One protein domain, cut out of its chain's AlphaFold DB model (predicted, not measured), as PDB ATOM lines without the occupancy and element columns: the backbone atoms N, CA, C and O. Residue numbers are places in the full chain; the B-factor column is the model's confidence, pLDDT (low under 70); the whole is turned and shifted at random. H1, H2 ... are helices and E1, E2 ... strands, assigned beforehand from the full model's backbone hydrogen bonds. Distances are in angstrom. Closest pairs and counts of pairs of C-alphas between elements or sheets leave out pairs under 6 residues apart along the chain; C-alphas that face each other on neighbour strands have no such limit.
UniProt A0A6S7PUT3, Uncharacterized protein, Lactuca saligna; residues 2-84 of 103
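Overview. This is residues 2 to 84 of the 103 residues of an uncharacterized protein of Lactuca saligna (UniProt A0A6S7PUT3). The domain is an open, loosely built frame: the hairpin of E1 and E2 with H1 packed on it makes one side, H2 makes another, and the long unnamed stretch of residues 11 to 44 runs round the rest, leaving the middle largely empty. H1 packs on the hairpin with its residues 2 to 7, chiefly near E1, while H2 stands away from H1 and E2. The printed part has 83 residues with two named helices and two named strands, in the order H1, H2, E1, E2, and the sheet, of order E1 - E2, is antiparallel. The class is mixed, helices and strands, with under half of the residues in named elements. The whole is loose, with a radius of gyration of the C-alphas of 16.7 A and spans of 39 by 32 by 26 A.

Arrangement. Strands E1, residues 66 to 71, and E2, residues 78 to 83, form a hairpin and are antiparallel neighbours, with 149 degrees between their N-to-C directions. C-alphas 68 and 81 face each other at 4.7 A. N 69 and O 80 are within hydrogen-bond range at 2.9 A, as are N 80 and O 69, also at 2.9 A. Helix H1, residues 2 to 10, has 6 pairs of C-alphas within 8 A of E1, the closest those of Ser 3 and Val 68, 5.4 A apart. H1 and E2 are only just apart, with their closest C-alphas at 8.2 A. Helix H2, residues 45 to 59, is apart from H1 and from E2. In H1 and H2 every O i to N i+4 pair is within hydrogen-bond range.

Along the chain. E1 measures 15.3 A from first to last C-alpha and begins at C-alpha 66, at (114.947, 113.828, 109.508). E2 measures 16.2 A and ends at C-alpha 83, at (112.130, 117.648, 111.178). H1 measures 12.4 A and begins at C-alpha 2, at (117.339, 106.159, 103.940). H2 is the longest helix, with 15 residues and 21.3 A from first to last C-alpha.

Size, cuts and confidence. The two C-alphas farthest apart are those of Arg 45 and Gly 75, at 43.7 A. The printed part has no cut. The link from H1 to H2, 34 residues, is long; those from H2 to E1 and from E1 to E2, 6 residues each, are short. Residues 22 to 27, 34 to 39, 44 to 50, of which 45 to 50 belong to H2, and 72 to 77 stand free. The mean pLDDT of the printed part is 79.0, and residues 70 to 84 are under 70.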
ATOM      1  N   ALA A   2     117.605 106.656 105.302       83.00
ATOM      2  CA  ALA A   2     117.339 106.159 103.940       83.00
ATOM      3  C   ALA A   2     117.058 107.261 102.897       83.00
ATOM      4  O   ALA A   2     117.690 107.272 101.850       83.00
ATOM      5  N   SER A   3     116.179 108.223 103.205       82.69
ATOM      6  CA  SER A   3     115.872 109.329 102.283       82.69
ATOM      7  C   SER A   3     117.087 110.209 101.985       82.69
ATOM      8  O   SER A   3     117.293 110.589 100.841       82.69
ATOM      9  N   LEU A   4     117.932 110.469 102.988       80.94
ATOM     10  CA  LEU A   4     119.199 111.178 102.798       80.94
ATOM     11  C   LEU A   4     120.151 110.403 101.880       80.94
ATOM     12  O   LEU A   4     120.706 110.992 100.962       80.94
ATOM     13  N   ALA A   5     120.296 109.093 102.091       84.12
ATOM     14  CA  ALA A   5     121.149 108.250 101.258       84.12
ATOM     15  C   ALA A   5     120.687 108.238  99.793       84.12
ATOM     16  O   ALA A   5     121.496 108.482  98.906       84.12
ATOM     17  N   THR A   6     119.387 108.039  99.537       84.81
ATOM     18  CA  THR A   6     118.828 108.058  98.174       84.81
ATOM     19  C   THR A   6     119.133 109.366  97.459       84.81
ATOM     20  O   THR A   6     119.514 109.363  96.292       84.81
ATOM     21  N   SER A   7     118.982 110.489  98.151       81.12
ATOM     22  CA  SER A   7     119.224 111.785  97.541       81.12
ATOM     23  C   SER A   7     120.699 112.106  97.330       81.12
ATOM     24  O   SER A   7     121.025 112.693  96.308       81.12
ATOM     25  N   LEU A   8     121.587 111.696  98.244       82.75
ATOM     26  CA  LEU A   8     123.035 111.815  98.045       82.75
ATOM     27  C   LEU A   8     123.488 110.993  96.832       82.75
ATOM     28  O   LEU A   8     124.223 111.492  95.990       82.75
ATOM     29  N   THR A   9     122.961 109.774  96.678       83.62
ATOM     30  CA  THR A   9     123.196 108.954  95.482       83.62
ATOM     31  C   THR A   9     122.674 109.625  94.211       83.62
ATOM     32  O   THR A   9     123.342 109.572  93.186       83.62
ATOM     33  N   ALA A  10     121.515 110.288  94.264       83.62
ATOM     34  CA  ALA A  10     120.944 110.980  93.106       83.62
ATOM     35  C   ALA A  10     121.785 112.176  92.619       83.62
ATOM     36  O   ALA A  10     121.639 112.577  91.468       83.62
ATOM     37  N   ILE A  11     122.638 112.739  93.481       80.94
ATOM     38  CA  ILE A  11     123.538 113.857  93.158       80.94
ATOM     39  C   ILE A  11     125.016 113.440  93.144       80.94
ATOM     40  O   ILE A  11     125.883 114.306  93.122       80.94
ATOM     41  N   GLU A  12     125.293 112.132  93.185       82.62
ATOM     42  CA  GLU A  12     126.650 111.565  93.204       82.62
ATOM     43  C   GLU A  12     127.544 112.118  94.333       82.62
ATOM     44  O   GLU A  12     128.760 112.224  94.190       82.62
ATOM     45  N   ALA A  13     126.944 112.450  95.481       80.62
ATOM     46  CA  ALA A  13     127.650 112.940  96.659       80.62
ATOM     47  C   ALA A  13     127.813 111.850  97.727       80.62
ATOM     48  O   ALA A  13     126.981 110.950  97.878       80.62
ATOM     49  N   GLU A  14     128.866 111.977  98.530       79.06
ATOM     50  CA  GLU A  14     129.109 111.123  99.689       79.06
ATOM     51  C   GLU A  14     128.659 111.805 100.981       79.06
ATOM     52  O   GLU A  14     128.747 113.022 101.150       79.06
ATOM     53  N   PHE A  15     128.170 111.011 101.932       80.12
ATOM     54  CA  PHE A  15     127.824 111.540 103.243       80.12
ATOM     55  C   PHE A  15     129.091 111.867 104.038       80.12
ATOM     56  O   PHE A  15     129.922 110.989 104.267       80.12
ATOM     57  N   ASN A  16     129.175 113.092 104.560       78.25
ATOM     58  CA  ASN A  16     130.206 113.470 105.514       78.25
ATOM     59  C   ASN A  16     129.646 114.348 106.638       78.25
ATOM     60  O   ASN A  16     128.990 115.358 106.391       78.25
ATOM     61  N   ASN A  17     129.927 113.955 107.881       78.56
ATOM     62  CA  ASN A  17     129.474 114.644 109.088       78.56
ATOM     63  C   ASN A  17     130.554 115.543 109.716       78.56
ATOM     64  O   ASN A  17     130.390 116.014 110.840       78.56
ATOM     65  N   GLU A  18     131.682 115.728 109.037       79.56
ATOM     66  CA  GLU A  18     132.777 116.589 109.473       79.56
ATOM     67  C   GLU A  18     133.091 117.630 108.398       79.56
ATOM     68  O   GLU A  18     132.905 117.391 107.205       79.56
ATOM     69  N   LEU A  19     133.594 118.790 108.824       78.12
ATOM     70  CA  LEU A  19     134.162 119.778 107.910       78.12
ATOM     71  C   LEU A  19     135.432 119.203 107.277       78.12
ATOM     72  O   LEU A  19     136.389 118.869 107.983       78.12
ATOM     73  N   THR A  20     135.459 119.136 105.949       77.44
ATOM     74  CA  THR A  20     136.633 118.695 105.193       77.44
ATOM     75  C   THR A  20     137.375 119.867 104.577       77.44
ATOM     76  O   THR A  20     136.794 120.885 104.218       77.44
ATOM     77  N   TYR A  21     138.695 119.720 104.467       78.75
ATOM     78  CA  TYR A  21     139.575 120.714 103.862       78.75
ATOM     79  C   TYR A  21     140.350 120.037 102.738       78.75
ATOM     80  O   TYR A  21     141.281 119.269 102.989       78.75
ATOM     81  N   VAL A  22     139.920 120.286 101.504       79.69
ATOM     82  CA  VAL A  22     140.472 119.655 100.303       79.69
ATOM     83  C   VAL A  22     141.707 120.420  99.827       79.69
ATOM     84  O   VAL A  22     141.771 121.649  99.892       79.69
ATOM     85  N   HIS A  23     142.714 119.696  99.342       73.44
ATOM     86  CA  HIS A  23     143.903 120.312  98.758       73.44
ATOM     87  C   HIS A  23     143.529 121.168  97.534       73.44
ATOM     88  O   HIS A  23     142.772 120.724  96.677       73.44
ATOM     89  N   GLY A  24     144.052 122.394  97.457       79.56
ATOM     90  CA  GLY A  24     143.677 123.368  96.422       79.56
ATOM     91  C   GLY A  24     142.452 124.230  96.764       79.56
ATOM     92  O   GLY A  24     142.190 125.194  96.053       79.56
ATOM     93  N   MET A  25     141.754 123.937  97.869       84.19
ATOM     94  CA  MET A  25     140.677 124.762  98.429       84.19
ATOM     95  C   MET A  25     141.130 125.465  99.722       84.19
ATOM     96  O   MET A  25     142.307 125.433 100.099       84.19
ATOM     97  N   ALA A  26     140.198 126.131 100.409       79.62
ATOM     98  CA  ALA A  26     140.466 126.778 101.688       79.62
ATOM     99  C   ALA A  26     141.020 125.778 102.719       79.62
ATOM    100  O   ALA A  26     140.520 124.668 102.890       79.62
ATOM    101  N   THR A  27     142.070 126.188 103.431       85.06
ATOM    102  CA  THR A  27     142.690 125.356 104.468       85.06
ATOM    103  C   THR A  27     141.963 125.500 105.800       85.06
ATOM    104  O   THR A  27     141.318 126.513 106.070       85.06
ATOM    105  N   ARG A  28     142.173 124.544 106.711       81.12
ATOM    106  CA  ARG A  28     141.676 124.643 108.093       81.12
ATOM    107  C   ARG A  28     142.121 125.917 108.810       81.12
ATOM    108  O   ARG A  28     141.404 126.420 109.663       81.12
ATOM    109  N   LEU A  29     143.293 126.449 108.463       81.75
ATOM    110  CA  LEU A  29     143.807 127.684 109.056       81.75
ATOM    111  C   LEU A  29     143.031 128.925 108.613       81.75
ATOM    112  O   LEU A  29     143.079 129.918 109.335       81.75
ATOM    113  N   ALA A  30     142.352 128.871 107.466       86.56
ATOM    114  CA  ALA A  30     141.496 129.949 106.984       86.56
ATOM    115  C   ALA A  30     140.149 129.991 107.726       86.56
ATOM    116  O   ALA A  30     139.572 131.064 107.862       86.56
ATOM    117  N   ASN A  31     139.682 128.859 108.266       85.12
ATOM    118  CA  ASN A  31     138.478 128.806 109.092       85.12
ATOM    119  C   ASN A  31     138.780 129.319 110.509       85.12
ATOM    120  O   ASN A  31     139.122 128.553 111.417       85.12
ATOM    121  N   ARG A  32     138.713 130.643 110.684       84.19
ATOM    122  CA  ARG A  32     138.882 131.301 111.984       84.19
ATOM    123  C   ARG A  32     137.702 132.228 112.258       84.19
ATOM    124  O   ARG A  32     137.465 133.129 111.458       84.19
ATOM    125  N   PRO A  33     137.057 132.120 113.435       83.00
ATOM    126  CA  PRO A  33     135.938 132.992 113.797       83.00
ATOM    127  C   PRO A  33     136.342 134.472 113.866       83.00
ATOM    128  O   PRO A  33     135.513 135.352 113.685       83.00
ATOM    129  N   ALA A  34     137.631 134.756 114.084       88.12
ATOM    130  CA  ALA A  34     138.179 136.111 114.107       88.12
ATOM    131  C   ALA A  34     138.132 136.836 112.749       88.12
ATOM    132  O   ALA A  34     138.370 138.039 112.707       88.12
ATOM    133  N   TYR A  35     137.886 136.121 111.647       86.38
ATOM    134  CA  TYR A  35     137.748 136.722 110.319       86.38
ATOM    135  C   TYR A  35     136.298 137.104 109.981       86.38
ATOM    136  O   TYR A  35     136.073 137.708 108.935       86.38
ATOM    137  N   GLU A  36     135.333 136.812 110.861       87.94
ATOM    138  CA  GLU A  36     133.936 137.216 110.692       87.94
ATOM    139  C   GLU A  36     133.760 138.711 110.991       87.94
ATOM    140  O   GLU A  36     134.151 139.194 112.057       87.94
ATOM    141  N   LYS A  37     133.162 139.454 110.053       84.75
ATOM    142  CA  LYS A  37     133.164 140.927 110.069       84.75
ATOM    143  C   LYS A  37     132.391 141.515 111.252       84.75
ATOM    144  O   LYS A  37     132.836 142.491 111.848       84.75
ATOM    145  N   GLU A  38     131.268 140.895 111.598       93.31
ATOM    146  CA  GLU A  38     130.406 141.308 112.713       93.31
ATOM    147  C   GLU A  38     130.689 140.496 113.992       93.31
ATOM    148  O   GLU A  38     129.956 140.574 114.978       93.31
ATOM    149  N   GLY A  39     131.771 139.709 113.983       85.75
ATOM    150  CA  GLY A  39     132.067 138.719 115.008       85.75
ATOM    151  C   GLY A  39     131.187 137.473 114.899       85.75
ATOM    152  O   GLY A  39     130.198 137.419 114.174       85.75
ATOM    153  N   MET A  40     131.569 136.437 115.640       86.44
ATOM    154  CA  MET A  40     130.857 135.162 115.664       86.44
ATOM    155  C   MET A  40     130.415 134.851 117.091       86.44
ATOM    156  O   MET A  40     131.200 134.978 118.034       86.44
ATOM    157  N   GLN A  41     129.159 134.430 117.256       87.56
ATOM    158  CA  GLN A  41     128.660 133.988 118.553       87.56
ATOM    159  C   GLN A  41     129.461 132.772 119.030       87.56
ATOM    160  O   GLN A  41     129.578 131.768 118.329       87.56
ATOM    161  N   VAL A  42     129.996 132.858 120.248       89.19
ATOM    162  CA  VAL A  42     130.713 131.744 120.871       89.19
ATOM    163  C   VAL A  42     129.702 130.765 121.453       89.19
ATOM    164  O   VAL A  42     128.804 131.153 122.202       89.19
ATOM    165  N   LEU A  43     129.866 129.488 121.118       86.06
ATOM    166  CA  LEU A  43     129.026 128.420 121.643       86.06
ATOM    167  C   LEU A  43     129.208 128.300 123.164       86.06
ATOM    168  O   LEU A  43     130.337 128.244 123.660       86.06
ATOM    169  N   SER A  44     128.101 128.247 123.909       89.88
ATOM    170  CA  SER A  44     128.155 128.073 125.362       89.88
ATOM    171  C   SER A  44     128.711 126.691 125.733       89.88
ATOM    172  O   SER A  44     128.775 125.763 124.916       89.88
ATOM    173  N   ARG A  45     129.125 126.519 126.993       93.62
ATOM    174  CA  ARG A  45     129.627 125.226 127.478       93.62
ATOM    175  C   ARG A  45     128.528 124.164 127.443       93.62
ATOM    176  O   ARG A  45     128.804 123.000 127.150       93.62
ATOM    177  N   GLU A  46     127.306 124.562 127.765       91.62
ATOM    178  CA  GLU A  46     126.110 123.730 127.766       91.62
ATOM    179  C   GLU A  46     125.794 123.271 126.341       91.62
ATOM    180  O   GLU A  46     125.700 122.068 126.096       91.62
ATOM    181  N   ASP A  47     125.775 124.197 125.384       86.25
ATOM    182  CA  ASP A  47     125.517 123.880 123.977       86.25
ATOM    183  C   ASP A  47     126.630 123.017 123.373       86.25
ATOM    184  O   ASP A  47     126.357 122.087 122.617       86.25
ATOM    185  N   THR A  48     127.887 123.232 123.775       88.19
ATOM    186  CA  THR A  48     129.021 122.387 123.360       88.19
ATOM    187  C   THR A  48     128.853 120.941 123.838       88.19
ATOM    188  O   THR A  48     129.171 119.996 123.112       88.19
ATOM    189  N   LYS A  49     128.344 120.726 125.060       90.31
ATOM    190  CA  LYS A  49     128.041 119.374 125.560       90.31
ATOM    191  C   LYS A  49     126.902 118.739 124.770       90.31
ATOM    192  O   LYS A  49     127.019 117.572 124.401       90.31
ATOM    193  N   THR A  50     125.848 119.502 124.486       87.12
ATOM    194  CA  THR A  50     124.711 119.044 123.676       87.12
ATOM    195  C   THR A  50     125.161 118.648 122.272       87.12
ATOM    196  O   THR A  50     124.847 117.553 121.815       87.12
ATOM    197  N   LEU A  51     125.994 119.465 121.624       85.06
ATOM    198  CA  LEU A  51     126.574 119.168 120.314       85.06
ATOM    199  C   LEU A  51     127.397 117.871 120.334       85.06
ATOM    200  O   LEU A  51     127.226 117.004 119.477       85.06
ATOM    201  N   ASN A  52     128.260 117.696 121.336       88.62
ATOM    202  CA  ASN A  52     129.058 116.477 121.483       88.62
ATOM    203  C   ASN A  52     128.196 115.231 121.737       88.62
ATOM    204  O   ASN A  52     128.522 114.147 121.239       88.62
ATOM    205  N   LEU A  53     127.094 115.377 122.478       87.00
ATOM    206  CA  LEU A  53     126.111 114.316 122.668       87.00
ATOM    207  C   LEU A  53     125.465 113.932 121.331       87.00
ATOM    208  O   LEU A  53     125.492 112.754 120.981       87.00
ATOM    209  N   CYS A  54     124.994 114.905 120.547       84.50
ATOM    210  CA  CYS A  54     124.435 114.662 119.214       84.50
ATOM    211  C   CYS A  54     125.434 113.938 118.296       84.50
ATOM    212  O   CYS A  54     125.084 112.929 117.687       84.50
ATOM    213  N   LYS A  55     126.706 114.367 118.261       85.06
ATOM    214  CA  LYS A  55     127.759 113.683 117.484       85.06
ATOM    215  C   LYS A  55     127.965 112.233 117.936       85.06
ATOM    216  O   LYS A  55     128.176 111.349 117.110       85.06
ATOM    217  N   SER A  56     127.901 111.970 119.243       88.75
ATOM    218  CA  SER A  56     128.004 110.614 119.799       88.75
ATOM    219  C   SER A  56     126.822 109.728 119.411       88.75
ATOM    220  O   SER A  56     127.028 108.582 119.017       88.75
ATOM    221  N   MET A  57     125.606 110.272 119.470       86.81
ATOM    222  CA  MET A  57     124.386 109.596 119.026       86.81
ATOM    223  C   MET A  57     124.474 109.242 117.535       86.81
ATOM    224  O   MET A  57     124.314 108.079 117.169       86.81
ATOM    225  N   MET A  58     124.874 110.191 116.683       83.88
ATOM    226  CA  MET A  58     125.028 109.942 115.245       83.88
ATOM    227  C   MET A  58     126.043 108.834 114.936       83.88
ATOM    228  O   MET A  58     125.761 107.976 114.103       83.88
ATOM    229  N   ARG A  59     127.184 108.783 115.643       85.44
ATOM    230  CA  ARG A  59     128.163 107.684 115.498       85.44
ATOM    231  C   ARG A  59     127.600 106.313 115.881       85.44
ATOM    232  O   ARG A  59     128.070 105.306 115.365       85.44
ATOM    233  N   LYS A  60     126.607 106.266 116.772       89.50
ATOM    234  CA  LYS A  60     125.888 105.038 117.152       89.50
ATOM    235  C   LYS A  60     124.737 104.695 116.200       89.50
ATOM    236  O   LYS A  60     124.037 103.716 116.429       89.50
ATOM    237  N   GLY A  61     124.523 105.487 115.148       84.69
ATOM    238  CA  GLY A  61     123.391 105.341 114.231       84.69
ATOM    239  C   GLY A  61     122.088 105.954 114.752       84.69
ATOM    240  O   GLY A  61     121.063 105.869 114.078       84.69
ATOM    241  N   GLU A  62     122.115 106.610 115.914       84.56
ATOM    242  CA  GLU A  62     120.988 107.373 116.443       84.56
ATOM    243  C   GLU A  62     120.930 108.721 115.710       84.56
ATOM    244  O   GLU A  62     121.496 109.728 116.139       84.56
ATOM    245  N   CYS A  63     120.288 108.725 114.541       75.94
ATOM    246  CA  CYS A  63     120.059 109.941 113.773       75.94
ATOM    247  C   CYS A  63     118.771 110.641 114.232       75.94
ATOM    248  O   CYS A  63     117.787 109.964 114.558       75.94
ATOM    249  N   PRO A  64     118.713 111.981 114.190       76.44
ATOM    250  CA  PRO A  64     117.453 112.679 114.394       76.44
ATOM    251  C   PRO A  64     116.409 112.240 113.347       76.44
ATOM    252  O   PRO A  64     116.779 111.787 112.256       76.44
ATOM    253  N   PRO A  65     115.104 112.377 113.644       75.12
ATOM    254  CA  PRO A  65     114.020 111.981 112.745       75.12
ATOM    255  C   PRO A  65     113.874 112.974 111.579       75.12
ATOM    256  O   PRO A  65     112.891 113.708 111.478       75.12
ATOM    257  N   LEU A  66     114.881 113.002 110.706       75.00
ATOM    258  CA  LEU A  66     114.947 113.828 109.508       75.00
ATOM    259  C   LEU A  66     114.429 113.068 108.291       75.00
ATOM    260  O   LEU A  66     114.765 111.900 108.069       75.00
ATOM    261  N   MET A  67     113.655 113.768 107.467       76.62
ATOM    262  CA  MET A  67     113.228 113.288 106.161       76.62
ATOM    263  C   MET A  67     113.633 114.293 105.097       76.62
ATOM    264  O   MET A  67     113.262 115.465 105.170       76.62
ATOM    265  N   VAL A  68     114.371 113.816 104.100       74.50
ATOM    266  CA  VAL A  68     114.567 114.570 102.871       74.50
ATOM    267  C   VAL A  68     113.308 114.459 102.026       74.50
ATOM    268  O   VAL A  68     112.830 113.355 101.764       74.50
ATOM    269  N   VAL A  69     112.784 115.604 101.601       72.69
ATOM    270  CA  VAL A  69     111.663 115.703 100.673       72.69
ATOM    271  C   VAL A  69     112.093 116.544  99.480       72.69
ATOM    272  O   VAL A  69     112.706 117.597  99.648       72.69
ATOM    273  N   PHE A  70     111.767 116.071  98.284       69.19
ATOM    274  CA  PHE A  70     111.931 116.845  97.064       69.19
ATOM    275  C   PHE A  70     110.703 117.733  96.875       69.19
ATOM    276  O   PHE A  70     109.578 117.229  96.888       69.19
ATOM    277  N   ASP A  71     110.916 119.037  96.735       68.06
ATOM    278  CA  ASP A  71     109.852 119.987  96.440       68.06
ATOM    279  C   ASP A  71     110.011 120.518  95.011       68.06
ATOM    280  O   ASP A  71     111.070 121.015  94.627       68.06
ATOM    281  N   HIS A  72     108.952 120.387  94.212       61.34
ATOM    282  CA  HIS A  72     108.919 120.764  92.792       61.34
ATOM    283  C   HIS A  72     108.408 122.201  92.580       61.34
ATOM    284  O   HIS A  72     107.801 122.508  91.552       61.34
ATOM    285  N   VAL A  73     108.609 123.097  93.546       55.00
ATOM    286  CA  VAL A  73     108.146 124.484  93.421       55.00
ATOM    287  C   VAL A  73     109.103 125.253  92.498       55.00
ATOM    288  O   VAL A  73     110.273 125.441  92.816       55.00
ATOM    289  N   GLU A  74     108.568 125.677  91.347       50.03
ATOM    290  CA  GLU A  74     109.201 126.513  90.306       50.03
ATOM    291  C   GLU A  74     110.298 125.861  89.442       50.03
ATOM    292  O   GLU A  74     111.280 126.500  89.074       50.03
ATOM    293  N   GLY A  75     110.139 124.589  89.057       49.44
ATOM    294  CA  GLY A  75     110.952 123.980  87.984       49.44
ATOM    295  C   GLY A  75     112.421 123.700  88.331       49.44
ATOM    296  O   GLY A  75     113.111 123.039  87.558       49.44
ATOM    297  N   VAL A  76     112.881 124.121  89.510       50.66
ATOM    298  CA  VAL A  76     114.163 123.738  90.103       50.66
ATOM    299  C   VAL A  76     113.874 122.781  91.247       50.66
ATOM    300  O   VAL A  76     113.209 123.131  92.218       50.66
ATOM    301  N   GLY A  77     114.365 121.554  91.123       55.78
ATOM    302  CA  GLY A  77     114.250 120.545  92.162       55.78
ATOM    303  C   GLY A  77     114.976 120.952  93.435       55.78
ATOM    304  O   GLY A  77     116.199 120.846  93.495       55.78
ATOM    305  N   LYS A  78     114.244 121.426  94.445       61.03
ATOM    306  CA  LYS A  78     114.830 121.786  95.739       61.03
ATOM    307  C   LYS A  78     114.690 120.618  96.698       61.03
ATOM    308  O   LYS A  78     113.596 120.126  96.968       61.03
ATOM    309  N   MET A  79     115.819 120.196  97.245       63.19
ATOM    310  CA  MET A  79     115.865 119.189  98.288       63.19
ATOM    311  C   MET A  79     115.712 119.889  99.642       63.19
ATOM    312  O   MET A  79     116.477 120.789  99.979       63.19
ATOM    313  N   MET A  80     114.697 119.512 100.415       64.62
ATOM    314  CA  MET A  80     114.425 120.086 101.734       64.62
ATOM    315  C   MET A  80     114.569 119.029 102.823       64.62
ATOM    316  O   MET A  80     114.077 117.909 102.683       64.62
ATOM    317  N   MET A  81     115.183 119.405 103.946       66.00
ATOM    318  CA  MET A  81     115.163 118.597 105.164       66.00
ATOM    319  C   MET A  81     113.998 119.027 106.052       66.00
ATOM    320  O   MET A  81     113.864 120.201 106.393       66.00
ATOM    321  N   LYS A  82     113.156 118.070 106.447       64.81
ATOM    322  CA  LYS A  82     112.075 118.285 107.415       64.81
ATOM    323  C   LYS A  82     112.362 117.538 108.709       64.81
ATOM    324  O   LYS A  82     112.753 116.371 108.682       64.81
ATOM    325  N   SER A  83     112.095 118.206 109.826       56.81
ATOM    326  CA  SER A  83     112.130 117.648 111.178       56.81
ATOM    327  C   SER A  83     110.827 117.938 111.913       56.81
ATOM    328  O   SER A  83     110.180 118.950 111.658       56.81
ATOM    329  N   ARG A  84     110.471 117.080 112.872       52.03
ATOM    330  CA  ARG A  84     109.397 117.340 113.849       52.03
ATOM    331  C   ARG A  84     109.900 117.948 115.170       52.03
ATOM    332  O   ARG A  84     109.087 118.227 116.040       52.03
TER     333      ARG A  84